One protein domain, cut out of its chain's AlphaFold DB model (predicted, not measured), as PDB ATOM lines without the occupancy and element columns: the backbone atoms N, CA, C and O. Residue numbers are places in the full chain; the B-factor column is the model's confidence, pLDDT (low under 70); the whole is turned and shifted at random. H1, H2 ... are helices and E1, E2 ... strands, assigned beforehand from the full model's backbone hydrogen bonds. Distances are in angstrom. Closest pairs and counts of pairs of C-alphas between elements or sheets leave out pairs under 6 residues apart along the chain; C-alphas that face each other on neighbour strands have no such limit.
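AT A GLANCE: This is residues 325 to 508 of the 747 residues of an uncharacterized protein of Coprinellus micaceus (UniProt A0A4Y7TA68). Little regular structure: a small meander E4-E5-E6, each strand the antiparallel neighbour of the one before, is the core among long loops, with H2 over E4 and long H1 packing on the hairpin E1-E2. There are 184 residues printed, mixed in class, with 65 in named elements: H1 E1 E2 E3 H2 H3 E4 E5 E6 H4 E7. It is compact, radius of gyration of the C-alphas 17.1 A, spans 50 by 41 by 40 A.

HOW THE PARTS SIT: E5, residues 436 to 440, is the antiparallel neighbour of E4, 412 to 416, with N 413 and O 439 2.8 A apart, and of E6, 448 to 450, with N 438 and O 449 2.8 A apart. H2, 382 to 391, has a height over the sheet of 10.7 A; its closest C-alpha pair with E4 is Gln 386 and Ile 414, 7.7 A. H1, 325 to 344, touches H3, 401 to 404, with residues 327 to 334 alone; the closest C-alphas are Ala 330 and Leu 404, 6.1 A. Every O i to N i+4 pair is within hydrogen-bond range in H1, 3 of 6 in H2.

IN THESE COORDINATES: H1 runs 29.5 A from C-alpha 325 at (217.103, 168.839, 164.133). E1, 356 to 359, and E2, 364 to 367, precede E3, 370 to 372; H4 is 452 to 455. E7, 462 to 464, parallel to E3, ends at (180.781, 188.603, 168.238).

THE WHOLE: The printed part has no cut; links H1 to E1 and E4 to E5 are long. pLDDT is under 70 at residues 325, 420 to 429 and 476 to 508.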
ATOM      1  N   ALA A 325     216.815 167.948 163.010       69.50
ATOM      2  CA  ALA A 325     217.103 168.839 164.133       69.50
ATOM      3  C   ALA A 325     215.930 169.791 164.434       69.50
ATOM      4  O   ALA A 325     215.528 169.926 165.590       69.50
ATOM      5  N   THR A 326     215.330 170.397 163.404       71.69
ATOM      6  CA  THR A 326     214.168 171.289 163.558       71.69
ATOM      7  C   THR A 326     212.920 170.548 164.045       71.69
ATOM      8  O   THR A 326     212.197 171.081 164.888       71.69
ATOM      9  N   MET A 327     212.705 169.294 163.623       70.81
ATOM     10  CA  MET A 327     211.581 168.478 164.115       70.81
ATOM     11  C   MET A 327     211.668 168.202 165.625       70.81
ATOM     12  O   MET A 327     210.660 168.286 166.326       70.81
ATOM     13  N   ASN A 328     212.867 167.936 166.155       82.75
ATOM     14  CA  ASN A 328     213.059 167.691 167.589       82.75
ATOM     15  C   ASN A 328     212.721 168.924 168.448       82.75
ATOM     16  O   ASN A 328     212.082 168.790 169.493       82.75
ATOM     17  N   VAL A 329     213.095 170.126 167.992       88.25
ATOM     18  CA  VAL A 329     212.753 171.387 168.676       88.25
ATOM     19  C   VAL A 329     211.242 171.640 168.635       88.25
ATOM     20  O   VAL A 329     210.650 171.976 169.662       88.25
ATOM     21  N   ALA A 330     210.602 171.420 167.481       87.56
ATOM     22  CA  ALA A 330     209.159 171.589 167.324       87.56
ATOM     23  C   ALA A 330     208.361 170.624 168.225       87.56
ATOM     24  O   ALA A 330     207.444 171.053 168.927       87.56
ATOM     25  N   ASN A 331     208.759 169.350 168.300       85.56
ATOM     26  CA  ASN A 331     208.131 168.356 169.180       85.56
ATOM     27  C   ASN A 331     208.279 168.714 170.671       85.56
ATOM     28  O   ASN A 331     207.310 168.625 171.429       85.56
ATOM     29  N   ALA A 332     209.462 169.174 171.096       88.31
ATOM     30  CA  ALA A 332     209.689 169.629 172.470       88.31
ATOM     31  C   ALA A 332     208.829 170.859 172.827       88.31
ATOM     32  O   ALA A 332     208.280 170.935 173.932       88.31
ATOM     33  N   LEU A 333     208.659 171.794 171.884       91.62
ATOM     34  CA  LEU A 333     207.772 172.947 172.039       91.62
ATOM     35  C   LEU A 333     206.300 172.516 172.135       91.62
ATOM     36  O   LEU A 333     205.623 172.913 173.081       91.62
ATOM     37  N   VAL A 334     205.816 171.653 171.237       91.38
ATOM     38  CA  VAL A 334     204.440 171.123 171.288       91.38
ATOM     39  C   VAL A 334     204.160 170.422 172.618       91.38
ATOM     40  O   VAL A 334     203.134 170.699 173.236       91.38
ATOM     41  N   HIS A 335     205.082 169.599 173.128       88.50
ATOM     42  CA  HIS A 335     204.927 168.962 174.439       88.50
ATOM     43  C   HIS A 335     204.849 169.985 175.590       88.50
ATOM     44  O   HIS A 335     203.970 169.886 176.449       88.50
ATOM     45  N   LYS A 336     205.709 171.016 175.591       92.25
ATOM     46  CA  LYS A 336     205.654 172.118 176.571       92.25
ATOM     47  C   LYS A 336     204.301 172.839 176.543       92.25
ATOM     48  O   LYS A 336     203.752 173.145 177.601       92.25
ATOM     49  N   LEU A 337     203.758 173.098 175.354       93.19
ATOM     50  CA  LEU A 337     202.470 173.771 175.195       93.19
ATOM     51  C   LEU A 337     201.296 172.859 175.593       93.19
ATOM     52  O   LEU A 337     200.390 173.327 176.274       93.19
ATOM     53  N   LEU A 338     201.324 171.552 175.304       90.81
ATOM     54  CA  LEU A 338     200.315 170.607 175.817       90.81
ATOM     55  C   LEU A 338     200.223 170.638 177.352       90.81
ATOM     56  O   LEU A 338     199.122 170.697 177.899       90.81
ATOM     57  N   LEU A 339     201.361 170.673 178.054       89.12
ATOM     58  CA  LEU A 339     201.383 170.796 179.516       89.12
ATOM     59  C   LEU A 339     200.783 172.128 180.002       89.12
ATOM     60  O   LEU A 339     200.069 172.147 181.005       89.12
ATOM     61  N   GLN A 340     201.011 173.232 179.280       90.81
ATOM     62  CA  GLN A 340     200.362 174.514 179.574       90.81
ATOM     63  C   GLN A 340     198.841 174.440 179.369       90.81
ATOM     64  O   GLN A 340     198.110 174.798 180.294       90.81
ATOM     65  N   VAL A 341     198.365 173.912 178.228       90.50
ATOM     66  CA  VAL A 341     196.933 173.668 177.954       90.50
ATOM     67  C   VAL A 341     196.307 172.889 179.114       90.50
ATOM     68  O   VAL A 341     195.337 173.346 179.715       90.50
ATOM     69  N   GLN A 342     196.909 171.759 179.504       89.00
ATOM     70  CA  GLN A 342     196.431 170.949 180.626       89.00
ATOM     71  C   GLN A 342     196.390 171.717 181.952       89.00
ATOM     72  O   GLN A 342     195.407 171.598 182.680       89.00
ATOM     73  N   SER A 343     197.420 172.508 182.269       87.50
ATOM     74  CA  SER A 343     197.452 173.293 183.510       87.50
ATOM     75  C   SER A 343     196.345 174.354 183.556       87.50
ATOM     76  O   SER A 343     195.670 174.489 184.573       87.50
ATOM     77  N   GLY A 344     196.082 175.036 182.435       87.88
ATOM     78  CA  GLY A 344     195.019 176.036 182.312       87.88
ATOM     79  C   GLY A 344     193.603 175.456 182.202       87.88
ATOM     80  O   GLY A 344     192.628 176.175 182.416       87.88
ATOM     81  N   HIS A 345     193.482 174.157 181.911       88.81
ATOM     82  CA  HIS A 345     192.229 173.393 181.940       88.81
ATOM     83  C   HIS A 345     191.874 172.861 183.346       88.81
ATOM     84  O   HIS A 345     190.863 172.169 183.508       88.81
ATOM     85  N   VAL A 346     192.667 173.173 184.379       85.50
ATOM     86  CA  VAL A 346     192.369 172.842 185.780       85.50
ATOM     87  C   VAL A 346     192.004 174.109 186.546       85.50
ATOM     88  O   VAL A 346     192.761 175.074 186.588       85.50
ATOM     89  N   ARG A 347     190.841 174.094 187.204       81.19
ATOM     90  CA  ARG A 347     190.421 175.179 188.097       81.19
ATOM     91  C   ARG A 347     191.311 175.211 189.333       81.19
ATOM     92  O   ARG A 347     191.403 174.208 190.041       81.19
ATOM     93  N   THR A 348     191.899 176.364 189.625       85.19
ATOM     94  CA  THR A 348     192.615 176.614 190.881       85.19
ATOM     95  C   THR A 348     191.803 177.587 191.751       85.19
ATOM     96  O   THR A 348     190.859 178.208 191.256       85.19
ATOM     97  N   PRO A 349     192.128 177.753 193.047       85.31
ATOM     98  CA  PRO A 349     191.468 178.755 193.890       85.31
ATOM     99  C   PRO A 349     191.678 180.200 193.408       85.31
ATOM    100  O   PRO A 349     190.863 181.065 193.706       85.31
ATOM    101  N   THR A 350     192.764 180.458 192.671       88.56
ATOM    102  CA  THR A 350     193.177 181.790 192.203       88.56
ATOM    103  C   THR A 350     192.861 182.060 190.730       88.56
ATOM    104  O   THR A 350     192.905 183.214 190.313       88.56
ATOM    105  N   GLN A 351     192.546 181.033 189.931       88.44
ATOM    106  CA  GLN A 351     192.368 181.158 188.484       88.44
ATOM    107  C   GLN A 351     191.197 180.306 187.972       88.44
ATOM    108  O   GLN A 351     191.125 179.091 188.188       88.44
ATOM    109  N   ASN A 352     190.285 180.950 187.237       92.19
ATOM    110  CA  ASN A 352     189.255 180.250 186.469       92.19
ATOM    111  C   ASN A 352     189.891 179.514 185.273       92.19
ATOM    112  O   ASN A 352     190.812 180.061 184.664       92.19
ATOM    113  N   PRO A 353     189.392 178.325 184.891       94.56
ATOM    114  CA  PRO A 353     189.880 177.620 183.712       94.56
ATOM    115  C   PRO A 353     189.697 178.450 182.444       94.56
ATOM    116  O   PRO A 353     188.661 179.091 182.250       94.56
ATOM    117  N   VAL A 354     190.692 178.392 181.566       95.69
ATOM    118  CA  VAL A 354     190.706 179.109 180.287       95.69
ATOM    119  C   VAL A 354     190.796 178.080 179.158       95.69
ATOM    120  O   VAL A 354     191.666 177.212 179.228       95.69
ATOM    121  N   PRO A 355     189.936 178.148 178.124       96.94
ATOM    122  CA  PRO A 355     190.083 177.320 176.937       96.94
ATOM    123  C   PRO A 355     191.273 177.854 176.135       96.94
ATOM    124  O   PRO A 355     191.198 178.943 175.566       96.94
ATOM    125  N   TRP A 356     192.388 177.130 176.120       97.44
ATOM    126  CA  TRP A 356     193.587 177.556 175.394       97.44
ATOM    127  C   TRP A 356     193.580 177.018 173.964       97.44
ATOM    128  O   TRP A 356     193.276 175.849 173.745       97.44
ATOM    129  N   HIS A 357     193.965 177.852 173.002       97.81
ATOM    130  CA  HIS A 357     194.265 177.455 171.621       97.81
ATOM    131  C   HIS A 357     195.598 178.066 171.187       97.81
ATOM    132  O   HIS A 357     196.107 178.962 171.859       97.81
ATOM    133  N   TYR A 358     196.161 177.606 170.073       97.88
ATOM    134  CA  TYR A 358     197.329 178.259 169.485       97.88
ATOM    135  C   TYR A 358     196.948 179.557 168.757       97.88
ATOM    136  O   TYR A 358     195.965 179.578 168.014       97.88
ATOM    137  N   ASP A 359     197.738 180.612 168.935       97.31
ATOM    138  CA  ASP A 359     197.667 181.849 168.155       97.31
ATOM    139  C   ASP A 359     199.044 182.139 167.545       97.31
ATOM    140  O   ASP A 359     200.014 182.431 168.254       97.31
ATOM    141  N   TYR A 360     199.131 182.056 166.214       95.50
ATOM    142  CA  TYR A 360     200.373 182.287 165.481       95.50
ATOM    143  C   TYR A 360     200.885 183.727 165.623       95.50
ATOM    144  O   TYR A 360     202.098 183.923 165.642       95.50
ATOM    145  N   ARG A 361     199.994 184.716 165.813       95.88
ATOM    146  CA  ARG A 361     200.367 186.134 165.982       95.88
ATOM    147  C   ARG A 361     201.179 186.363 167.257       95.88
ATOM    148  O   ARG A 361     201.965 187.301 167.331       95.88
ATOM    149  N   VAL A 362     200.981 185.499 168.255       95.62
ATOM    150  CA  VAL A 362     201.684 185.509 169.548       95.62
ATOM    151  C   VAL A 362     202.790 184.437 169.592       95.62
ATOM    152  O   VAL A 362     203.615 184.435 170.503       95.62
ATOM    153  N   GLY A 363     202.817 183.504 168.631       94.44
ATOM    154  CA  GLY A 363     203.718 182.344 168.626       94.44
ATOM    155  C   GLY A 363     203.504 181.392 169.811       94.44
ATOM    156  O   GLY A 363     204.417 180.665 170.205       94.44
ATOM    157  N   HIS A 364     202.327 181.431 170.442       96.00
ATOM    158  CA  HIS A 364     202.072 180.799 171.738       96.00
ATOM    159  C   HIS A 364     200.590 180.421 171.901       96.00
ATOM    160  O   HIS A 364     199.756 180.660 171.031       96.00
ATOM    161  N   LEU A 365     200.245 179.823 173.039       97.00
ATOM    162  CA  LEU A 365     198.854 179.662 173.452       97.00
ATOM    163  C   LEU A 365     198.219 181.002 173.846       97.00
ATOM    164  O   LEU A 365     198.811 181.754 174.624       97.00
ATOM    165  N   ALA A 366     196.985 181.222 173.392       97.38
ATOM    166  CA  ALA A 366     196.124 182.350 173.742       97.38
ATOM    167  C   ALA A 366     194.746 181.881 174.275       97.38
ATOM    168  O   ALA A 366     194.330 180.745 174.007       97.38
ATOM    169  N   PRO A 367     194.012 182.725 175.034       97.44
ATOM    170  CA  PRO A 367     192.643 182.432 175.458       97.44
ATOM    171  C   PRO A 367     191.677 182.441 174.268       97.44
ATOM    172  O   PRO A 367     191.493 183.485 173.628       97.44
ATOM    173  N   TYR A 368     191.023 181.304 174.017       97.62
ATOM    174  CA  TYR A 368     190.078 181.143 172.913       97.62
ATOM    175  C   TYR A 368     188.879 182.083 173.095       97.62
ATOM    176  O   TYR A 368     188.201 182.011 174.127       97.62
ATOM    177  N   PRO A 369     188.615 182.982 172.130       97.62
ATOM    178  CA  PRO A 369     187.464 183.864 172.187       97.62
ATOM    179  C   PRO A 369     186.185 183.046 172.000       97.62
ATOM    180  O   PRO A 369     185.927 182.486 170.938       97.62
ATOM    181  N   TRP A 370     185.367 182.962 173.046       98.00
ATOM    182  CA  TRP A 370     184.131 182.200 172.983       98.00
ATOM    183  C   TRP A 370     183.081 182.951 172.147       98.00
ATOM    184  O   TRP A 370     182.813 184.126 172.425       98.00
ATOM    185  N   PRO A 371     182.454 182.306 171.150       97.94
ATOM    186  CA  PRO A 371     181.575 182.999 170.223       97.94
ATOM    187  C   PRO A 371     180.244 183.426 170.863       97.94
ATOM    188  O   PRO A 371     179.609 182.688 171.628       97.94
ATOM    189  N   LEU A 372     179.823 184.641 170.518       97.69
ATOM    190  CA  LEU A 372     178.509 185.198 170.808       97.69
ATOM    191  C   LEU A 372     177.604 185.088 169.586       97.69
ATOM    192  O   LEU A 372     177.996 185.427 168.468       97.69
ATOM    193  N   ASP A 373     176.370 184.685 169.851       95.44
ATOM    194  CA  ASP A 373     175.241 184.766 168.936       95.44
ATOM    195  C   ASP A 373     175.000 186.252 168.587       95.44
ATOM    196  O   ASP A 373     174.814 187.063 169.502       95.44
ATOM    197  N   PRO A 374     175.058 186.665 167.307       91.12
ATOM    198  CA  PRO A 374     175.033 188.081 166.944       91.12
ATOM    199  C   PRO A 374     173.636 188.712 166.976       91.12
ATOM    200  O   PRO A 374     173.558 189.938 166.849       91.12
ATOM    201  N   GLU A 375     172.579 187.908 167.143       93.00
ATOM    202  CA  GLU A 375     171.181 188.340 167.247       93.00
ATOM    203  C   GLU A 375     170.763 188.462 168.719       93.00
ATOM    204  O   GLU A 375     170.250 189.494 169.148       93.00
ATOM    205  N   THR A 376     171.038 187.434 169.529       95.19
ATOM    206  CA  THR A 376     170.662 187.402 170.953       95.19
ATOM    207  C   THR A 376     171.726 187.984 171.890       95.19
ATOM    208  O   THR A 376     171.447 188.178 173.075       95.19
ATOM    209  N   PHE A 377     172.949 188.222 171.395       95.62
ATOM    210  CA  PHE A 377     174.148 188.594 172.167       95.62
ATOM    211  C   PHE A 377     174.495 187.618 173.307       95.62
ATOM    212  O   PHE A 377     175.256 187.945 174.222       95.62
ATOM    213  N   ARG A 378     173.957 186.393 173.263       97.00
ATOM    214  CA  ARG A 378     174.226 185.342 174.248       97.00
ATOM    215  C   ARG A 378     175.435 184.512 173.846       97.00
ATOM    216  O   ARG A 378     175.806 184.416 172.677       97.00
ATOM    217  N   ARG A 379     176.037 183.866 174.843       97.44
ATOM    218  CA  ARG A 379     177.058 182.842 174.634       97.44
ATOM    219  C   ARG A 379     176.460 181.686 173.830       97.44
ATOM    220  O   ARG A 379     175.448 181.131 174.245       97.44
ATOM    221  N   LEU A 380     177.094 181.308 172.722       97.62
ATOM    222  CA  LEU A 380     176.682 180.124 171.966       97.62
ATOM    223  C   LEU A 380     177.026 178.849 172.739       97.62
ATOM    224  O   LEU A 380     178.122 178.734 173.295       97.62
ATOM    225  N   THR A 381     176.094 177.898 172.767       97.19
ATOM    226  CA  THR A 381     176.340 176.536 173.259       97.19
ATOM    227  C   THR A 381     177.248 175.789 172.278       97.19
ATOM    228  O   THR A 381     177.142 176.031 171.071       97.19
ATOM    229  N   PRO A 382     178.099 174.850 172.732       96.69
ATOM    230  CA  PRO A 382     178.944 174.059 171.831       96.69
ATOM    231  C   PRO A 382     178.145 173.319 170.749       96.69
ATOM    232  O   PRO A 382     178.577 173.261 169.600       96.69
ATOM    233  N   SER A 383     176.933 172.860 171.080       94.81
ATOM    234  CA  SER A 383     175.982 172.259 170.136       94.81
ATOM    235  C   SER A 383     175.634 173.134 168.925       94.81
ATOM    236  O   SER A 383     175.420 172.607 167.837       94.81
ATOM    237  N   ARG A 384     175.627 174.466 169.074       95.81
ATOM    238  CA  ARG A 384     175.353 175.410 167.977       95.81
ATOM    239  C   ARG A 384     176.608 175.852 167.223       95.81
ATOM    240  O   ARG A 384     176.492 176.595 166.254       95.81
ATOM    241  N   PHE A 385     177.812 175.412 167.608       95.38
ATOM    242  CA  PHE A 385     179.040 175.854 166.931       95.38
ATOM    243  C   PHE A 385     179.037 175.459 165.447       95.38
ATOM    244  O   PHE A 385     179.303 176.310 164.609       95.38
ATOM    245  N   GLN A 386     178.664 174.221 165.100       91.56
ATOM    246  CA  GLN A 386     178.612 173.780 163.696       91.56
ATOM    247  C   GLN A 386     177.522 174.507 162.880       91.56
ATOM    248  O   GLN A 386     177.759 174.892 161.738       91.56
ATOM    249  N   GLU A 387     176.344 174.749 163.466       91.94
ATOM    250  CA  GLU A 387     175.261 175.552 162.866       91.94
ATOM    251  C   GLU A 387     175.749 176.971 162.516       91.94
ATOM    252  O   GLU A 387     175.558 177.465 161.399       91.94
ATOM    253  N   VAL A 388     176.444 177.602 163.464       94.81
ATOM    254  CA  VAL A 388     176.984 178.956 163.320       94.81
ATOM    255  C   VAL A 388     178.183 178.988 162.370       94.81
ATOM    256  O   VAL A 388     178.266 179.915 161.575       94.81
ATOM    257  N   MET A 389     179.058 177.977 162.339       94.56
ATOM    258  CA  MET A 389     180.177 177.906 161.378       94.56
ATOM    259  C   MET A 389     179.716 177.912 159.910       94.56
ATOM    260  O   MET A 389     180.403 178.497 159.069       94.56
ATOM    261  N   ARG A 390     178.539 177.341 159.594       93.12
ATOM    262  CA  ARG A 390     177.941 177.440 158.244       93.12
ATOM    263  C   ARG A 390     177.541 178.869 157.888       93.12
ATOM    264  O   ARG A 390     177.746 179.311 156.766       93.12
ATOM    265  N   THR A 391     176.933 179.582 158.829       96.06
ATOM    266  CA  THR A 391     176.218 180.848 158.581       96.06
ATOM    267  C   THR A 391     177.029 182.097 158.943       96.06
ATOM    268  O   THR A 391     176.689 183.202 158.525       96.06
ATOM    269  N   HIS A 392     178.107 181.932 159.703       96.56
ATOM    270  CA  HIS A 392     178.915 182.990 160.297       96.56
ATOM    271  C   HIS A 392     180.409 182.637 160.233       96.56
ATOM    272  O   HIS A 392     180.799 181.481 160.058       96.56
ATOM    273  N   GLU A 393     181.265 183.640 160.390       95.88
ATOM    274  CA  GLU A 393     182.728 183.536 160.320       95.88
ATOM    275  C   GLU A 393     183.346 183.001 161.623       95.88
ATOM    276  O   GLU A 393     184.318 183.532 162.158       95.88
ATOM    277  N   LEU A 394     182.758 181.927 162.156       96.06
ATOM    278  CA  LEU A 394     183.304 181.196 163.290       96.06
ATOM    279  C   LEU A 394     184.406 180.252 162.793       96.06
ATOM    280  O   LEU A 394     184.175 179.442 161.897       96.06
ATOM    281  N   ARG A 395     185.596 180.351 163.394       95.62
ATOM    282  CA  ARG A 395     186.679 179.362 163.282       95.62
ATOM    283  C   ARG A 395     186.696 178.501 164.539       95.62
ATOM    284  O   ARG A 395     186.441 179.026 165.623       95.62
ATOM    285  N   ALA A 396     187.034 177.220 164.432       96.62
ATOM    286  CA  ALA A 396     187.256 176.403 165.622       96.62
ATOM    287  C   ALA A 396     188.570 176.807 166.341       96.62
ATOM    288  O   ALA A 396     189.391 177.547 165.779       96.62
ATOM    289  N   PRO A 397     188.838 176.307 167.563       97.50
ATOM    290  CA  PRO A 397     190.145 176.454 168.206       97.50
ATOM    291  C   PRO A 397     191.280 175.963 167.292       97.50
ATOM    292  O   PRO A 397     191.161 174.899 166.687       97.50
ATOM    293  N   SER A 398     192.390 176.702 167.198       97.88
ATOM    294  CA  SER A 398     193.578 176.215 166.477       97.88
ATOM    295  C   SER A 398     194.363 175.228 167.338       97.88
ATOM    296  O   SER A 398     194.713 175.531 168.483       97.88
ATOM    297  N   CYS A 399     194.697 174.072 166.771       97.81
ATOM    298  CA  CYS A 399     195.560 173.085 167.403       97.81
ATOM    299  C   CYS A 399     197.053 173.408 167.220       97.81
ATOM    300  O   CYS A 399     197.446 174.257 166.417       97.81
ATOM    301  N   LEU A 400     197.902 172.674 167.943       97.00
ATOM    302  CA  LEU A 400     199.358 172.848 167.932       97.00
ATOM    303  C   LEU A 400     200.038 172.374 166.630       97.00
ATOM    304  O   LEU A 400     201.237 172.593 166.473       97.00
ATOM    305  N   CYS A 401     199.315 171.769 165.678       97.06
ATOM    306  CA  CYS A 401     199.897 171.420 164.374       97.06
ATOM    307  C   CYS A 401     200.291 172.650 163.551       97.06
ATOM    308  O   CYS A 401     201.232 172.553 162.779       97.06
ATOM    309  N   ALA A 402     199.682 173.815 163.795       96.88
ATOM    310  CA  ALA A 402     200.114 175.093 163.225       96.88
ATOM    311  C   ALA A 402     201.626 175.361 163.434       96.88
ATOM    312  O   ALA A 402     202.311 175.865 162.551       96.88
ATOM    313  N   ILE A 403     202.179 174.925 164.574       95.56
ATOM    314  CA  ILE A 403     203.616 175.012 164.884       95.56
ATOM    315  C   ILE A 403     204.431 173.996 164.072       95.56
ATOM    316  O   ILE A 403     205.518 174.315 163.603       95.56
ATOM    317  N   LEU A 404     203.918 172.766 163.941       94.06
ATOM    318  CA  LEU A 404     204.587 171.646 163.264       94.06
ATOM    319  C   LEU A 404     204.615 171.811 161.740       94.06
ATOM    320  O   LEU A 404     205.556 171.362 161.094       94.06
ATOM    321  N   ASP A 405     203.573 172.432 161.191       95.19
ATOM    322  CA  ASP A 405     203.363 172.648 159.757       95.19
ATOM    323  C   ASP A 405     203.839 174.041 159.304       95.19
ATOM    324  O   ASP A 405     203.810 174.343 158.115       95.19
ATOM    325  N   HIS A 406     204.255 174.891 160.253       94.75
ATOM    326  CA  HIS A 406     204.573 176.310 160.058       94.75
ATOM    327  C   HIS A 406     203.436 177.109 159.384       94.75
ATOM    328  O   HIS A 406     203.683 177.935 158.507       94.75
ATOM    329  N   THR A 407     202.188 176.879 159.810       96.56
ATOM    330  CA  THR A 407     200.992 177.584 159.315       96.56
ATOM    331  C   THR A 407     200.378 178.509 160.367       96.56
ATOM    332  O   THR A 407     200.410 178.237 161.566       96.56
ATOM    333  N   ASP A 408     199.727 179.580 159.910       96.75
ATOM    334  CA  ASP A 408     199.016 180.546 160.764       96.75
ATOM    335  C   ASP A 408     197.840 179.924 161.545       96.75
ATOM    336  O   ASP A 408     197.418 180.416 162.595       96.75
ATOM    337  N   TYR A 409     197.272 178.838 161.018       97.31
ATOM    338  CA  TYR A 409     196.094 178.171 161.560       97.31
ATOM    339  C   TYR A 409     196.123 176.672 161.246       97.31
ATOM    340  O   TYR A 409     196.586 176.254 160.182       97.31
ATOM    341  N   SER A 410     195.608 175.853 162.166       96.94
ATOM    342  CA  SER A 410     195.400 174.419 161.955       96.94
ATOM    343  C   SER A 410     194.171 173.974 162.748       96.94
ATOM    344  O   SER A 410     194.208 173.891 163.977       96.94
ATOM    345  N   GLU A 411     193.058 173.758 162.049       93.25
ATOM    346  CA  GLU A 411     191.721 173.634 162.642       93.25
ATOM    347  C   GLU A 411     191.572 172.437 163.606       93.25
ATOM    348  O   GLU A 411     192.140 171.353 163.418       93.25
ATOM    349  N   CYS A 412     190.757 172.614 164.646       95.94
ATOM    350  CA  CYS A 412     190.193 171.508 165.409       95.94
ATOM    351  C   CYS A 412     188.859 171.035 164.826       95.94
ATOM    352  O   CYS A 412     187.939 171.826 164.643       95.94
ATOM    353  N   LYS A 413     188.692 169.716 164.684       94.19
ATOM    354  CA  LYS A 413     187.367 169.121 164.477       94.19
ATOM    355  C   LYS A 413     186.586 169.160 165.788       94.19
ATOM    356  O   LYS A 413     187.059 168.650 166.809       94.19
ATOM    357  N   ILE A 414     185.407 169.778 165.742       94.50
ATOM    358  CA  ILE A 414     184.439 169.828 166.840       94.50
ATOM    359  C   ILE A 414     183.438 168.690 166.651       94.50
ATOM    360  O   ILE A 414     182.821 168.593 165.593       94.50
ATOM    361  N   GLY A 415     183.253 167.861 167.676       91.94
ATOM    362  CA  GLY A 415     182.305 166.746 167.674       91.94
ATOM    363  C   GLY A 415     181.893 166.351 169.090       91.94
ATOM    364  O   GLY A 415     182.308 166.982 170.063       91.94
ATOM    365  N   ILE A 416     181.081 165.305 169.212       88.94
ATOM    366  CA  ILE A 416     180.674 164.744 170.505       88.94
ATOM    367  C   ILE A 416     181.702 163.683 170.922       88.94
ATOM    368  O   ILE A 416     182.133 162.870 170.105       88.94
ATOM    369  N   ALA A 417     182.135 163.694 172.183       88.94
ATOM    370  CA  ALA A 417     183.011 162.651 172.702       88.94
ATOM    371  C   ALA A 417     182.202 161.404 173.073       88.94
ATOM    372  O   ALA A 417     181.480 161.395 174.067       88.94
ATOM    373  N   GLU A 418     182.379 160.328 172.313       81.94
ATOM    374  CA  GLU A 418     181.815 159.018 172.639       81.94
ATOM    375  C   GLU A 418     182.859 158.085 173.262       81.94
ATOM    376  O   GLU A 418     184.019 158.017 172.838       81.94
ATOM    377  N   SER A 419     182.440 157.326 174.275       73.50
ATOM    378  CA  SER A 419     183.205 156.216 174.837       73.50
ATOM    379  C   SER A 419     182.582 154.887 174.442       73.50
ATOM    380  O   SER A 419     181.642 154.425 175.091       73.50
ATOM    381  N   ILE A 420     183.145 154.240 173.419       61.81
ATOM    382  CA  ILE A 420     182.814 152.848 173.110       61.81
ATOM    383  C   ILE A 420     183.324 151.993 174.279       61.81
ATOM    384  O   ILE A 420     184.529 151.760 174.420       61.81
ATOM    385  N   ILE A 421     182.399 151.520 175.120       62.44
ATOM    386  CA  ILE A 421     182.682 150.520 176.152       62.44
ATOM    387  C   ILE A 421     182.978 149.202 175.432       62.44
ATOM    388  O   ILE A 421     182.082 148.487 174.991       62.44
ATOM    389  N   SER A 422     184.265 148.904 175.263       51.62
ATOM    390  CA  SER A 422     184.707 147.625 174.719       51.62
ATOM    391  C   SER A 422     184.460 146.516 175.750       51.62
ATOM    392  O   SER A 422     184.965 146.599 176.869       51.62
ATOM    393  N   THR A 423     183.743 145.466 175.331       48.50
ATOM    394  CA  THR A 423     183.273 144.294 176.109       48.50
ATOM    395  C   THR A 423     182.073 144.538 177.036       48.50
ATOM    396  O   THR A 423     181.924 145.596 177.641       48.50
ATOM    397  N   GLU A 424     181.197 143.530 177.148       53.84
ATOM    398  CA  GLU A 424     179.848 143.655 177.736       53.84
ATOM    399  C   GLU A 424     179.826 143.841 179.269       53.84
ATOM    400  O   GLU A 424     178.771 144.049 179.866       53.84
ATOM    401  N   HIS A 425     180.982 143.768 179.933       50.06
ATOM    402  CA  HIS A 425     181.085 143.542 181.376       50.06
ATOM    403  C   HIS A 425     181.462 144.799 182.182       50.06
ATOM    404  O   HIS A 425     182.405 144.803 182.972       50.06
ATOM    405  N   GLY A 426     180.638 145.845 182.055       50.75
ATOM    406  CA  GLY A 426     180.392 146.783 183.161       50.75
ATOM    407  C   GLY A 426     181.062 148.165 183.124       50.75
ATOM    408  O   GLY A 426     182.148 148.371 183.653       50.75
ATOM    409  N   ARG A 427     180.277 149.167 182.697       46.81
ATOM    410  CA  ARG A 427     180.262 150.544 183.249       46.81
ATOM    411  C   ARG A 427     181.602 151.300 183.340       46.81
ATOM    412  O   ARG A 427     181.836 152.023 184.307       46.81
ATOM    413  N   SER A 428     182.409 151.294 182.283       49.03
ATOM    414  CA  SER A 428     183.413 152.344 182.043       49.03
ATOM    415  C   SER A 428     182.825 153.539 181.271       49.03
ATOM    416  O   SER A 428     183.417 154.018 180.308       49.03
ATOM    417  N   LEU A 429     181.666 154.047 181.721       65.44
ATOM    418  CA  LEU A 429     181.094 155.309 181.228       65.44
ATOM    419  C   LEU A 429     182.151 156.413 181.350       65.44
ATOM    420  O   LEU A 429     182.607 156.710 182.460       65.44
ATOM    421  N   SER A 430     182.553 157.013 180.229       72.38
ATOM    422  CA  SER A 430     183.432 158.177 180.277       72.38
ATOM    423  C   SER A 430     182.705 159.355 180.906       72.38
ATOM    424  O   SER A 430     181.572 159.657 180.541       72.38
ATOM    425  N   VAL A 431     183.388 160.086 181.790       79.88
ATOM    426  CA  VAL A 431     182.890 161.373 182.316       79.88
ATOM    427  C   VAL A 431     182.721 162.417 181.194       79.88
ATOM    428  O   VAL A 431     182.054 163.422 181.394       79.88
ATOM    429  N   LEU A 432     183.310 162.173 180.018       83.25
ATOM    430  CA  LEU A 432     183.161 162.987 178.811       83.25
ATOM    431  C   LEU A 432     182.081 162.458 177.842       83.25
ATOM    432  O   LEU A 432     181.916 163.040 176.778       83.25
ATOM    433  N   ASN A 433     181.404 161.335 178.128       84.94
ATOM    434  CA  ASN A 433     180.504 160.701 177.158       84.94
ATOM    435  C   ASN A 433     179.275 161.584 176.883       84.94
ATOM    436  O   ASN A 433     178.452 161.780 177.774       84.94
ATOM    437  N   GLY A 434     179.154 162.091 175.655       86.69
ATOM    438  CA  GLY A 434     178.135 163.072 175.272       86.69
ATOM    439  C   GLY A 434     178.551 164.541 175.455       86.69
ATOM    440  O   GLY A 434     177.798 165.426 175.059       86.69
ATOM    441  N   GLU A 435     179.734 164.837 176.009       91.44
ATOM    442  CA  GLU A 435     180.255 166.211 176.061       91.44
ATOM    443  C   GLU A 435     180.827 166.617 174.686       91.44
ATOM    444  O   GLU A 435     181.565 165.856 174.055       91.44
ATOM    445  N   TYR A 436     180.538 167.836 174.221       94.69
ATOM    446  CA  TYR A 436     181.156 168.388 173.010       94.69
ATOM    447  C   TYR A 436     182.641 168.699 173.236       94.69
ATOM    448  O   TYR A 436     183.038 169.302 174.241       94.69
ATOM    449  N   VAL A 437     183.477 168.325 172.268       95.12
ATOM    450  CA  VAL A 437     184.937 168.450 172.306       95.12
ATOM    451  C   VAL A 437     185.482 169.007 170.991       95.12
ATOM    452  O   VAL A 437     184.978 168.699 169.915       95.12
ATOM    453  N   ALA A 438     186.550 169.795 171.075       96.12
ATOM    454  CA  ALA A 438     187.392 170.187 169.953       96.12
ATOM    455  C   ALA A 438     188.700 169.380 170.003       96.12
ATOM    456  O   ALA A 438     189.360 169.304 171.043       96.12
ATOM    457  N   THR A 439     189.074 168.759 168.883       95.25
ATOM    458  CA  THR A 439     190.244 167.870 168.779       95.25
ATOM    459  C   THR A 439     191.072 168.195 167.540       95.25
ATOM    460  O   THR A 439     190.531 168.629 166.528       95.25
ATOM    461  N   CYS A 440     192.393 168.014 167.595       95.81
ATOM    462  CA  CYS A 440     193.289 168.226 166.450       95.81
ATOM    463  C   CYS A 440     192.806 167.486 165.183       95.81
ATOM    464  O   CYS A 440     192.839 166.254 165.157       95.81
ATOM    465  N   ALA A 441     192.449 168.206 164.106       92.69
ATOM    466  CA  ALA A 441     191.899 167.597 162.886       92.69
ATOM    467  C   ALA A 441     192.839 166.556 162.253       92.69
ATOM    468  O   ALA A 441     192.402 165.467 161.885       92.69
ATOM    469  N   SER A 442     194.146 166.849 162.203       92.38
ATOM    470  CA  SER A 442     195.168 165.918 161.692       92.38
ATOM    471  C   SER A 442     195.652 164.881 162.719       92.38
ATOM    472  O   SER A 442     196.537 164.091 162.412       92.38
ATOM    473  N   ARG A 443     195.110 164.884 163.948       89.75
ATOM    474  CA  ARG A 443     195.443 163.991 165.084       89.75
ATOM    475  C   ARG A 443     196.906 163.971 165.583       89.75
ATOM    476  O   ARG A 443     197.145 163.431 166.658       89.75
ATOM    477  N   ARG A 444     197.862 164.596 164.883       91.88
ATOM    478  CA  ARG A 444     199.318 164.506 165.142       91.88
ATOM    479  C   ARG A 444     199.849 165.197 166.400       91.88
ATOM    480  O   ARG A 444     200.945 164.858 166.820       91.88
ATOM    481  N   CYS A 445     199.143 166.174 166.974       94.00
ATOM    482  CA  CYS A 445     199.634 166.916 168.149       94.00
ATOM    483  C   CYS A 445     198.877 166.617 169.450       94.00
ATOM    484  O   CYS A 445     199.156 167.243 170.467       94.00
ATOM    485  N   GLY A 446     197.874 165.732 169.430       90.31
ATOM    486  CA  GLY A 446     197.081 165.376 170.616       90.31
ATOM    487  C   GLY A 446     196.276 166.493 171.282       90.31
ATOM    488  O   GLY A 446     195.701 166.256 172.341       90.31
ATOM    489  N   PHE A 447     196.214 167.693 170.694       95.56
ATOM    490  CA  PHE A 447     195.433 168.800 171.241       95.56
ATOM    491  C   PHE A 447     193.959 168.400 171.415       95.56
ATOM    492  O   PHE A 447     193.311 167.931 170.471       95.56
ATOM    493  N   PHE A 448     193.449 168.622 172.627       94.31
ATOM    494  CA  PHE A 448     192.117 168.239 173.077       94.31
ATOM    495  C   PHE A 448     191.551 169.309 174.022       94.31
ATOM    496  O   PHE A 448     192.177 169.664 175.025       94.31
ATOM    497  N   LEU A 449     190.345 169.789 173.726       95.19
ATOM    498  CA  LEU A 449     189.624 170.798 174.500       95.19
ATOM    499  C   LEU A 449     188.159 170.366 174.645       95.19
ATOM    500  O   LEU A 449     187.417 170.342 173.668       95.19
ATOM    501  N   CYS A 450     187.715 170.046 175.860       95.31
ATOM    502  CA  CYS A 450     186.303 169.752 176.116       95.31
ATOM    503  C   CYS A 450     185.517 171.052 176.299       95.31
ATOM    504  O   CYS A 450     185.707 171.742 177.296       95.31
ATOM    505  N   LEU A 451     184.652 171.382 175.339       96.44
ATOM    506  CA  LEU A 451     183.987 172.680 175.231       96.44
ATOM    507  C   LEU A 451     182.941 172.893 176.335       96.44
ATOM    508  O   LEU A 451     182.935 173.951 176.962       96.44
ATOM    509  N   GLU A 452     182.111 171.888 176.630       94.88
ATOM    510  CA  GLU A 452     181.029 171.996 177.632       94.88
ATOM    511  C   GLU A 452     181.526 172.479 179.003       94.88
ATOM    512  O   GLU A 452     180.904 173.323 179.650       94.88
ATOM    513  N   ARG A 453     182.720 172.034 179.412       93.81
ATOM    514  CA  ARG A 453     183.346 172.415 180.690       93.81
ATOM    515  C   ARG A 453     183.674 173.907 180.789       93.81
ATOM    516  O   ARG A 453     183.733 174.429 181.900       93.81
ATOM    517  N   PHE A 454     183.852 174.596 179.660       96.25
ATOM    518  CA  PHE A 454     184.081 176.042 179.620       96.25
ATOM    519  C   PHE A 454     182.795 176.844 179.383       96.25
ATOM    520  O   PHE A 454     182.722 177.991 179.829       96.25
ATOM    521  N   TYR A 455     181.754 176.261 178.775       96.31
ATOM    522  CA  TYR A 455     180.512 176.976 178.452       96.31
ATOM    523  C   TYR A 455     179.836 177.637 179.672       96.31
ATOM    524  O   TYR A 455     179.285 178.729 179.533       96.31
ATOM    525  N   ASP A 456     179.949 177.068 180.877       93.81
ATOM    526  CA  ASP A 456     179.372 177.630 182.119       93.81
ATOM    527  C   ASP A 456     180.309 178.643 182.845       93.81
ATOM    528  O   ASP A 456     179.927 179.259 183.845       93.81
ATOM    529  N   ILE A 457     181.550 178.859 182.370       94.50
ATOM    530  CA  ILE A 457     182.577 179.651 183.083       94.50
ATOM    531  C   ILE A 457     182.379 181.163 182.915       94.50
ATOM    532  O   ILE A 457     182.291 181.700 181.807       94.50
ATOM    533  N   ARG A 458     182.383 181.901 184.028       94.19
ATOM    534  CA  ARG A 458     182.342 183.373 184.029       94.19
ATOM    535  C   ARG A 458     183.717 183.965 183.707       94.19
ATOM    536  O   ARG A 458     184.727 183.472 184.193       94.19
ATOM    537  N   GLY A 459     183.740 185.051 182.934       93.31
ATOM    538  CA  GLY A 459     184.981 185.755 182.587       93.31
ATOM    539  C   GLY A 459     185.788 185.143 181.436       93.31
ATOM    540  O   GLY A 459     186.927 185.549 181.237       93.31
ATOM    541  N   LEU A 460     185.226 184.206 180.658       95.62
ATOM    542  CA  LEU A 460     185.807 183.878 179.350       95.62
ATOM    543  C   LEU A 460     185.856 185.129 178.462       95.62
ATOM    544  O   LEU A 460     184.916 185.926 178.477       95.62
ATOM    545  N   ARG A 461     186.897 185.232 177.629       96.69
ATOM    546  CA  ARG A 461     186.923 186.145 176.479       96.69
ATOM    547  C   ARG A 461     185.728 185.829 175.576       96.69
ATOM    548  O   ARG A 461     185.454 184.660 175.319       96.69
ATOM    549  N   LEU A 462     185.028 186.858 175.109       97.31
ATOM    550  CA  LEU A 462     183.862 186.743 174.230       97.31
ATOM    551  C   LEU A 462     184.154 187.449 172.900       97.31
ATOM    552  O   LEU A 462     184.845 188.467 172.899       97.31
ATOM    553  N   GLN A 463     183.616 186.943 171.791       97.62
ATOM    554  CA  GLN A 463     183.723 187.571 170.468       97.62
ATOM    555  C   GLN A 463     182.391 187.481 169.725       97.62
ATOM    556  O   GLN A 463     181.792 186.410 169.645       97.62
ATOM    557  N   ARG A 464     181.925 188.599 169.158       97.31
ATOM    558  CA  ARG A 464     180.781 188.603 168.238       97.31
ATOM    559  C   ARG A 464     181.222 188.025 166.897       97.31
ATOM    560  O   ARG A 464     182.223 188.477 166.348       97.31
ATOM    561  N   VAL A 465     180.489 187.047 166.375       97.19
ATOM    562  CA  VAL A 465     180.798 186.450 165.068       97.19
ATOM    563  C   VAL A 465     180.102 187.246 163.957       97.19
ATOM    564  O   VAL A 465     178.906 187.522 164.066       97.19
ATOM    565  N   ARG A 466     180.820 187.617 162.886       96.94
ATOM    566  CA  ARG A 466     180.219 188.238 161.690       96.94
ATOM    567  C   ARG A 466     179.400 187.191 160.929       96.94
ATOM    568  O   ARG A 466     179.826 186.046 160.798       96.94
ATOM    569  N   ARG A 467     178.219 187.566 160.433       96.62
ATOM    570  CA  ARG A 467     177.416 186.722 159.534       96.62
ATOM    571  C   ARG A 467     178.060 186.701 158.148       96.62
ATOM    572  O   ARG A 467     178.480 187.750 157.669       96.62
ATOM    573  N   ARG A 468     178.131 185.529 157.515       95.62
ATOM    574  CA  ARG A 468     178.615 185.402 156.133       95.62
ATOM    575  C   ARG A 468     177.555 185.923 155.168       95.62
ATOM    576  O   ARG A 468     176.364 185.696 155.379       95.62
ATOM    577  N   GLU A 469     177.995 186.558 154.090       97.06
ATOM    578  CA  GLU A 469     177.126 186.934 152.967       97.06
ATOM    579  C   GLU A 469     176.623 185.680 152.232       97.06
ATOM    580  O   GLU A 469     175.426 185.532 151.993       97.06
ATOM    581  N   THR A 470     177.524 184.726 151.983       95.81
ATOM    582  CA  THR A 470     177.223 183.376 151.495       95.81
ATOM    583  C   THR A 470     177.417 182.343 152.616       95.81
ATOM    584  O   THR A 470     178.536 182.147 153.097       95.81
ATOM    585  N   PRO A 471     176.353 181.660 153.077       94.44
ATOM    586  CA  PRO A 471     176.499 180.512 153.967       94.44
ATOM    587  C   PRO A 471     177.291 179.389 153.287       94.44
ATOM    588  O   PRO A 471     177.079 179.117 152.104       94.44
ATOM    589  N   LEU A 472     178.157 178.705 154.038       91.38
ATOM    590  CA  LEU A 472     178.852 177.515 153.547       91.38
ATOM    591  C   LEU A 472     177.820 176.427 153.194       91.38
ATOM    592  O   LEU A 472     176.890 176.198 153.986       91.38
ATOM    593  N   PRO A 473     177.957 175.733 152.050       89.81
ATOM    594  CA  PRO A 473     177.047 174.663 151.677       89.81
ATOM    595  C   PRO A 473     177.084 173.541 152.720       89.81
ATOM    596  O   PRO A 473     178.107 173.257 153.343       89.81
ATOM    597  N   VAL A 474     175.947 172.863 152.904       81.62
ATOM    598  CA  VAL A 474     175.749 171.869 153.979       81.62
ATOM    599  C   VAL A 474     176.817 170.762 153.973       81.62
ATOM    600  O   VAL A 474     177.153 170.248 155.040       81.62
ATOM    601  N   GLN A 475     177.353 170.460 152.785       70.75
ATOM    602  CA  GLN A 475     178.353 169.434 152.479       70.75
ATOM    603  C   GLN A 475     179.802 169.822 152.843       70.75
ATOM    604  O   GLN A 475     180.613 168.924 153.040       70.75
ATOM    605  N   GLU A 476     180.140 171.115 152.949       65.50
ATOM    606  CA  GLU A 476     181.512 171.565 153.267       65.50
ATOM    607  C   GLU A 476     181.856 171.449 154.756       65.50
ATOM    608  O   GLU A 476     183.024 171.297 155.112       65.50
ATOM    609  N   LEU A 477     180.854 171.461 155.643       62.78
ATOM    610  CA  LEU A 477     181.078 170.993 157.007       62.78
ATOM    611  C   LEU A 477     181.021 169.469 157.032       62.78
ATOM    612  O   LEU A 477     179.933 168.905 157.165       62.78
ATOM    613  N   ASP A 478     182.212 168.864 156.941       58.31
ATOM    614  CA  ASP A 478     182.546 167.467 157.261       58.31
ATOM    615  C   ASP A 478     181.471 166.846 158.181       58.31
ATOM    616  O   ASP A 478     181.430 167.183 159.372       58.31
ATOM    617  N   PRO A 479     180.561 166.000 157.654       58.00
ATOM    618  CA  PRO A 479     179.226 165.803 158.226       58.00
ATOM    619  C   PRO A 479     179.269 165.097 159.585       58.00
ATOM    620  O   PRO A 479     179.292 163.871 159.645       58.00
ATOM    621  N   LEU A 480     179.324 165.914 160.651       54.06
ATOM    622  CA  LEU A 480     179.532 165.558 162.065       54.06
ATOM    623  C   LEU A 480     180.389 164.293 162.211       54.06
ATOM    624  O   LEU A 480     179.970 163.315 162.819       54.06
ATOM    625  N   ILE A 481     181.563 164.298 161.568       47.75
ATOM    626  CA  ILE A 481     182.315 163.062 161.332       47.75
ATOM    627  C   ILE A 481     182.618 162.351 162.652       47.75
ATOM    628  O   ILE A 481     183.381 162.871 163.472       47.75
ATOM    629  N   ASP A 482     182.093 161.124 162.772       50.38
ATOM    630  CA  ASP A 482     182.562 160.070 163.675       50.38
ATOM    631  C   ASP A 482     184.086 160.051 163.623       50.38
ATOM    632  O   ASP A 482     184.671 159.556 162.659       50.38
ATOM    633  N   VAL A 483     184.734 160.669 164.616       52.12
ATOM    634  CA  VAL A 483     186.143 161.075 164.518       52.12
ATOM    635  C   VAL A 483     186.985 159.826 164.220       52.12
ATOM    636  O   VAL A 483     187.155 159.000 165.122       52.12
ATOM    637  N   PRO A 484     187.513 159.661 162.981       48.31
ATOM    638  CA  PRO A 484     187.498 158.391 162.250       48.31
ATOM    639  C   PRO A 484     187.879 157.193 163.102       48.31
ATOM    640  O   PRO A 484     188.989 157.159 163.639       48.31
ATOM    641  N   GLY A 485     186.942 156.253 163.255       46.53
ATOM    642  CA  GLY A 485     187.000 155.181 164.245       46.53
ATOM    643  C   GLY A 485     188.392 154.562 164.362       46.53
ATOM    644  O   GLY A 485     188.862 153.898 163.443       46.53
ATOM    645  N   SER A 486     189.029 154.787 165.517       42.59
ATOM    646  CA  SER A 486     190.439 154.534 165.837       42.59
ATOM    647  C   SER A 486     191.448 155.628 165.455       42.59
ATOM    648  O   SER A 486     191.639 156.007 164.302       42.59
ATOM    649  N   PHE A 487     192.220 156.038 166.465       47.56
ATOM    650  CA  PHE A 487     193.645 156.289 166.274       47.56
ATOM    651  C   PHE A 487     194.280 154.995 165.727       47.56
ATOM    652  O   PHE A 487     194.108 153.947 166.377       47.56
ATOM    653  N   PRO A 488     195.008 155.027 164.597       42.56
ATOM    654  CA  PRO A 488     195.848 153.905 164.201       42.56
ATOM    655  C   PRO A 488     196.833 153.599 165.336       42.56
ATOM    656  O   PRO A 488     197.360 154.517 165.969       42.56
ATOM    657  N   SER A 489     197.036 152.318 165.650       43.91
ATOM    658  CA  SER A 489     197.688 151.882 166.901       43.91
ATOM    659  C   SER A 489     199.158 152.308 167.048       43.91
ATOM    660  O   SER A 489     199.731 152.142 168.121       43.91
ATOM    661  N   GLU A 490     199.745 152.843 165.979       38.47
ATOM    662  CA  GLU A 490     201.094 153.406 165.891       38.47
ATOM    663  C   GLU A 490     201.213 154.853 166.413       38.47
ATOM    664  O   GLU A 490     202.298 155.253 166.836       38.47
ATOM    665  N   PHE A 491     200.120 155.631 166.448       39.66
ATOM    666  CA  PHE A 491     200.132 157.012 166.948       39.66
ATOM    667  C   PHE A 491     200.087 157.032 168.476       39.66
ATOM    668  O   PHE A 491     199.028 157.028 169.111       39.66
ATOM    669  N   GLY A 492     201.282 157.001 169.058       32.06
ATOM    670  CA  GLY A 492     201.493 156.872 170.489       32.06
ATOM    671  C   GLY A 492     201.046 158.059 171.343       32.06
ATOM    672  O   GLY A 492     201.063 159.208 170.920       32.06
ATOM    673  N   LEU A 493     200.662 157.733 172.580       35.81
ATOM    674  CA  LEU A 493     200.532 158.599 173.762       35.81
ATOM    675  C   LEU A 493     199.998 160.043 173.595       35.81
ATOM    676  O   LEU A 493     200.370 160.934 174.361       35.81
ATOM    677  N   PHE A 494     199.023 160.284 172.720       36.19
ATOM    678  CA  PHE A 494     198.234 161.514 172.814       36.19
ATOM    679  C   PHE A 494     197.190 161.404 173.923       36.19
ATOM    680  O   PHE A 494     196.105 160.863 173.734       36.19
ATOM    681  N   GLN A 495     197.620 161.867 175.102       39.34
ATOM    682  CA  GLN A 495     196.942 162.013 176.395       39.34
ATOM    683  C   GLN A 495     195.433 161.717 176.406       39.34
ATOM    684  O   GLN A 495     194.591 162.603 176.560       39.34
ATOM    685  N   VAL A 496     195.098 160.428 176.337       37.97
ATOM    686  CA  VAL A 496     193.731 159.940 176.497       37.97
ATOM    687  C   VAL A 496     193.275 160.268 177.919       37.97
ATOM    688  O   VAL A 496     193.680 159.602 178.875       37.97
ATOM    689  N   MET A 497     192.401 161.271 178.067       34.53
ATOM    690  CA  MET A 497     191.512 161.344 179.229       34.53
ATOM    691  C   MET A 497     190.788 160.000 179.291       34.53
ATOM    692  O   MET A 497     190.096 159.640 178.340       34.53
ATOM    693  N   SER A 498     191.043 159.229 180.354       37.06
ATOM    694  CA  SER A 498     191.312 157.775 180.293       37.06
ATOM    695  C   SER A 498     190.133 156.842 179.968       37.06
ATOM    696  O   SER A 498     190.164 155.668 180.326       37.06
ATOM    697  N   GLN A 499     189.086 157.362 179.332       40.88
ATOM    698  CA  GLN A 499     187.848 156.674 178.982       40.88
ATOM    699  C   GLN A 499     187.289 157.079 177.595       40.88
ATOM    700  O   GLN A 499     186.380 156.413 177.115       40.88
ATOM    701  N   VAL A 500     187.804 158.120 176.915       40.53
ATOM    702  CA  VAL A 500     187.348 158.469 175.548       40.53
ATOM    703  C   VAL A 500     188.166 157.726 174.502       40.53
ATOM    704  O   VAL A 500     189.315 158.068 174.223       40.53
ATOM    705  N   ILE A 501     187.544 156.716 173.898       40.88
ATOM    706  CA  ILE A 501     188.059 156.018 172.722       40.88
ATOM    707  C   ILE A 501     186.972 156.060 171.647       40.88
ATOM    708  O   ILE A 501     186.078 155.218 171.628       40.88
ATOM    709  N   ILE A 502     187.079 157.026 170.735       38.69
ATOM    710  CA  ILE A 502     186.194 157.151 169.570       38.69
ATOM    711  C   ILE A 502     186.635 156.082 168.548       38.69
ATOM    712  O   ILE A 502     187.757 156.153 168.026       38.69
ATOM    713  N   ARG A 503     185.843 155.007 168.351       45.53
ATOM    714  CA  ARG A 503     186.334 153.787 167.660       45.53
ATOM    715  C   ARG A 503     185.410 153.016 166.715       45.53
ATOM    716  O   ARG A 503     185.952 152.415 165.793       45.53
ATOM    717  N   GLY A 504     184.094 152.993 166.914       30.92
ATOM    718  CA  GLY A 504     183.210 152.110 166.138       30.92
ATOM    719  C   GLY A 504     183.445 150.597 166.380       30.92
ATOM    720  O   GLY A 504     184.138 150.225 167.334       30.92
ATOM    721  N   PRO A 505     182.844 149.705 165.562       31.36
ATOM    722  CA  PRO A 505     182.677 148.290 165.916       31.36
ATOM    723  C   PRO A 505     183.635 147.301 165.218       31.36
ATOM    724  O   PRO A 505     183.805 147.362 164.000       31.36
ATOM    725  N   LYS A 506     184.138 146.301 165.974       34.88
ATOM    726  CA  LYS A 506     184.051 144.845 165.660       34.88
ATOM    727  C   LYS A 506     184.810 143.932 166.649       34.88
ATOM    728  O   LYS A 506     186.023 144.009 166.789       34.88
ATOM    729  N   ASN A 507     184.050 143.022 167.258       34.19
ATOM    730  CA  ASN A 507     184.310 141.597 167.533       34.19
ATOM    731  C   ASN A 507     185.763 141.133 167.822       34.19
ATOM    732  O   ASN A 507     186.496 140.808 166.889       34.19
ATOM    733  N   ALA A 508     186.118 140.930 169.102       34.50
ATOM    734  CA  ALA A 508     187.250 140.079 169.515       34.50
ATOM    735  C   ALA A 508     187.152 139.623 170.995       34.50
ATOM    736  O   ALA A 508     187.693 140.270 171.891       34.50
TER     737      ALA A 508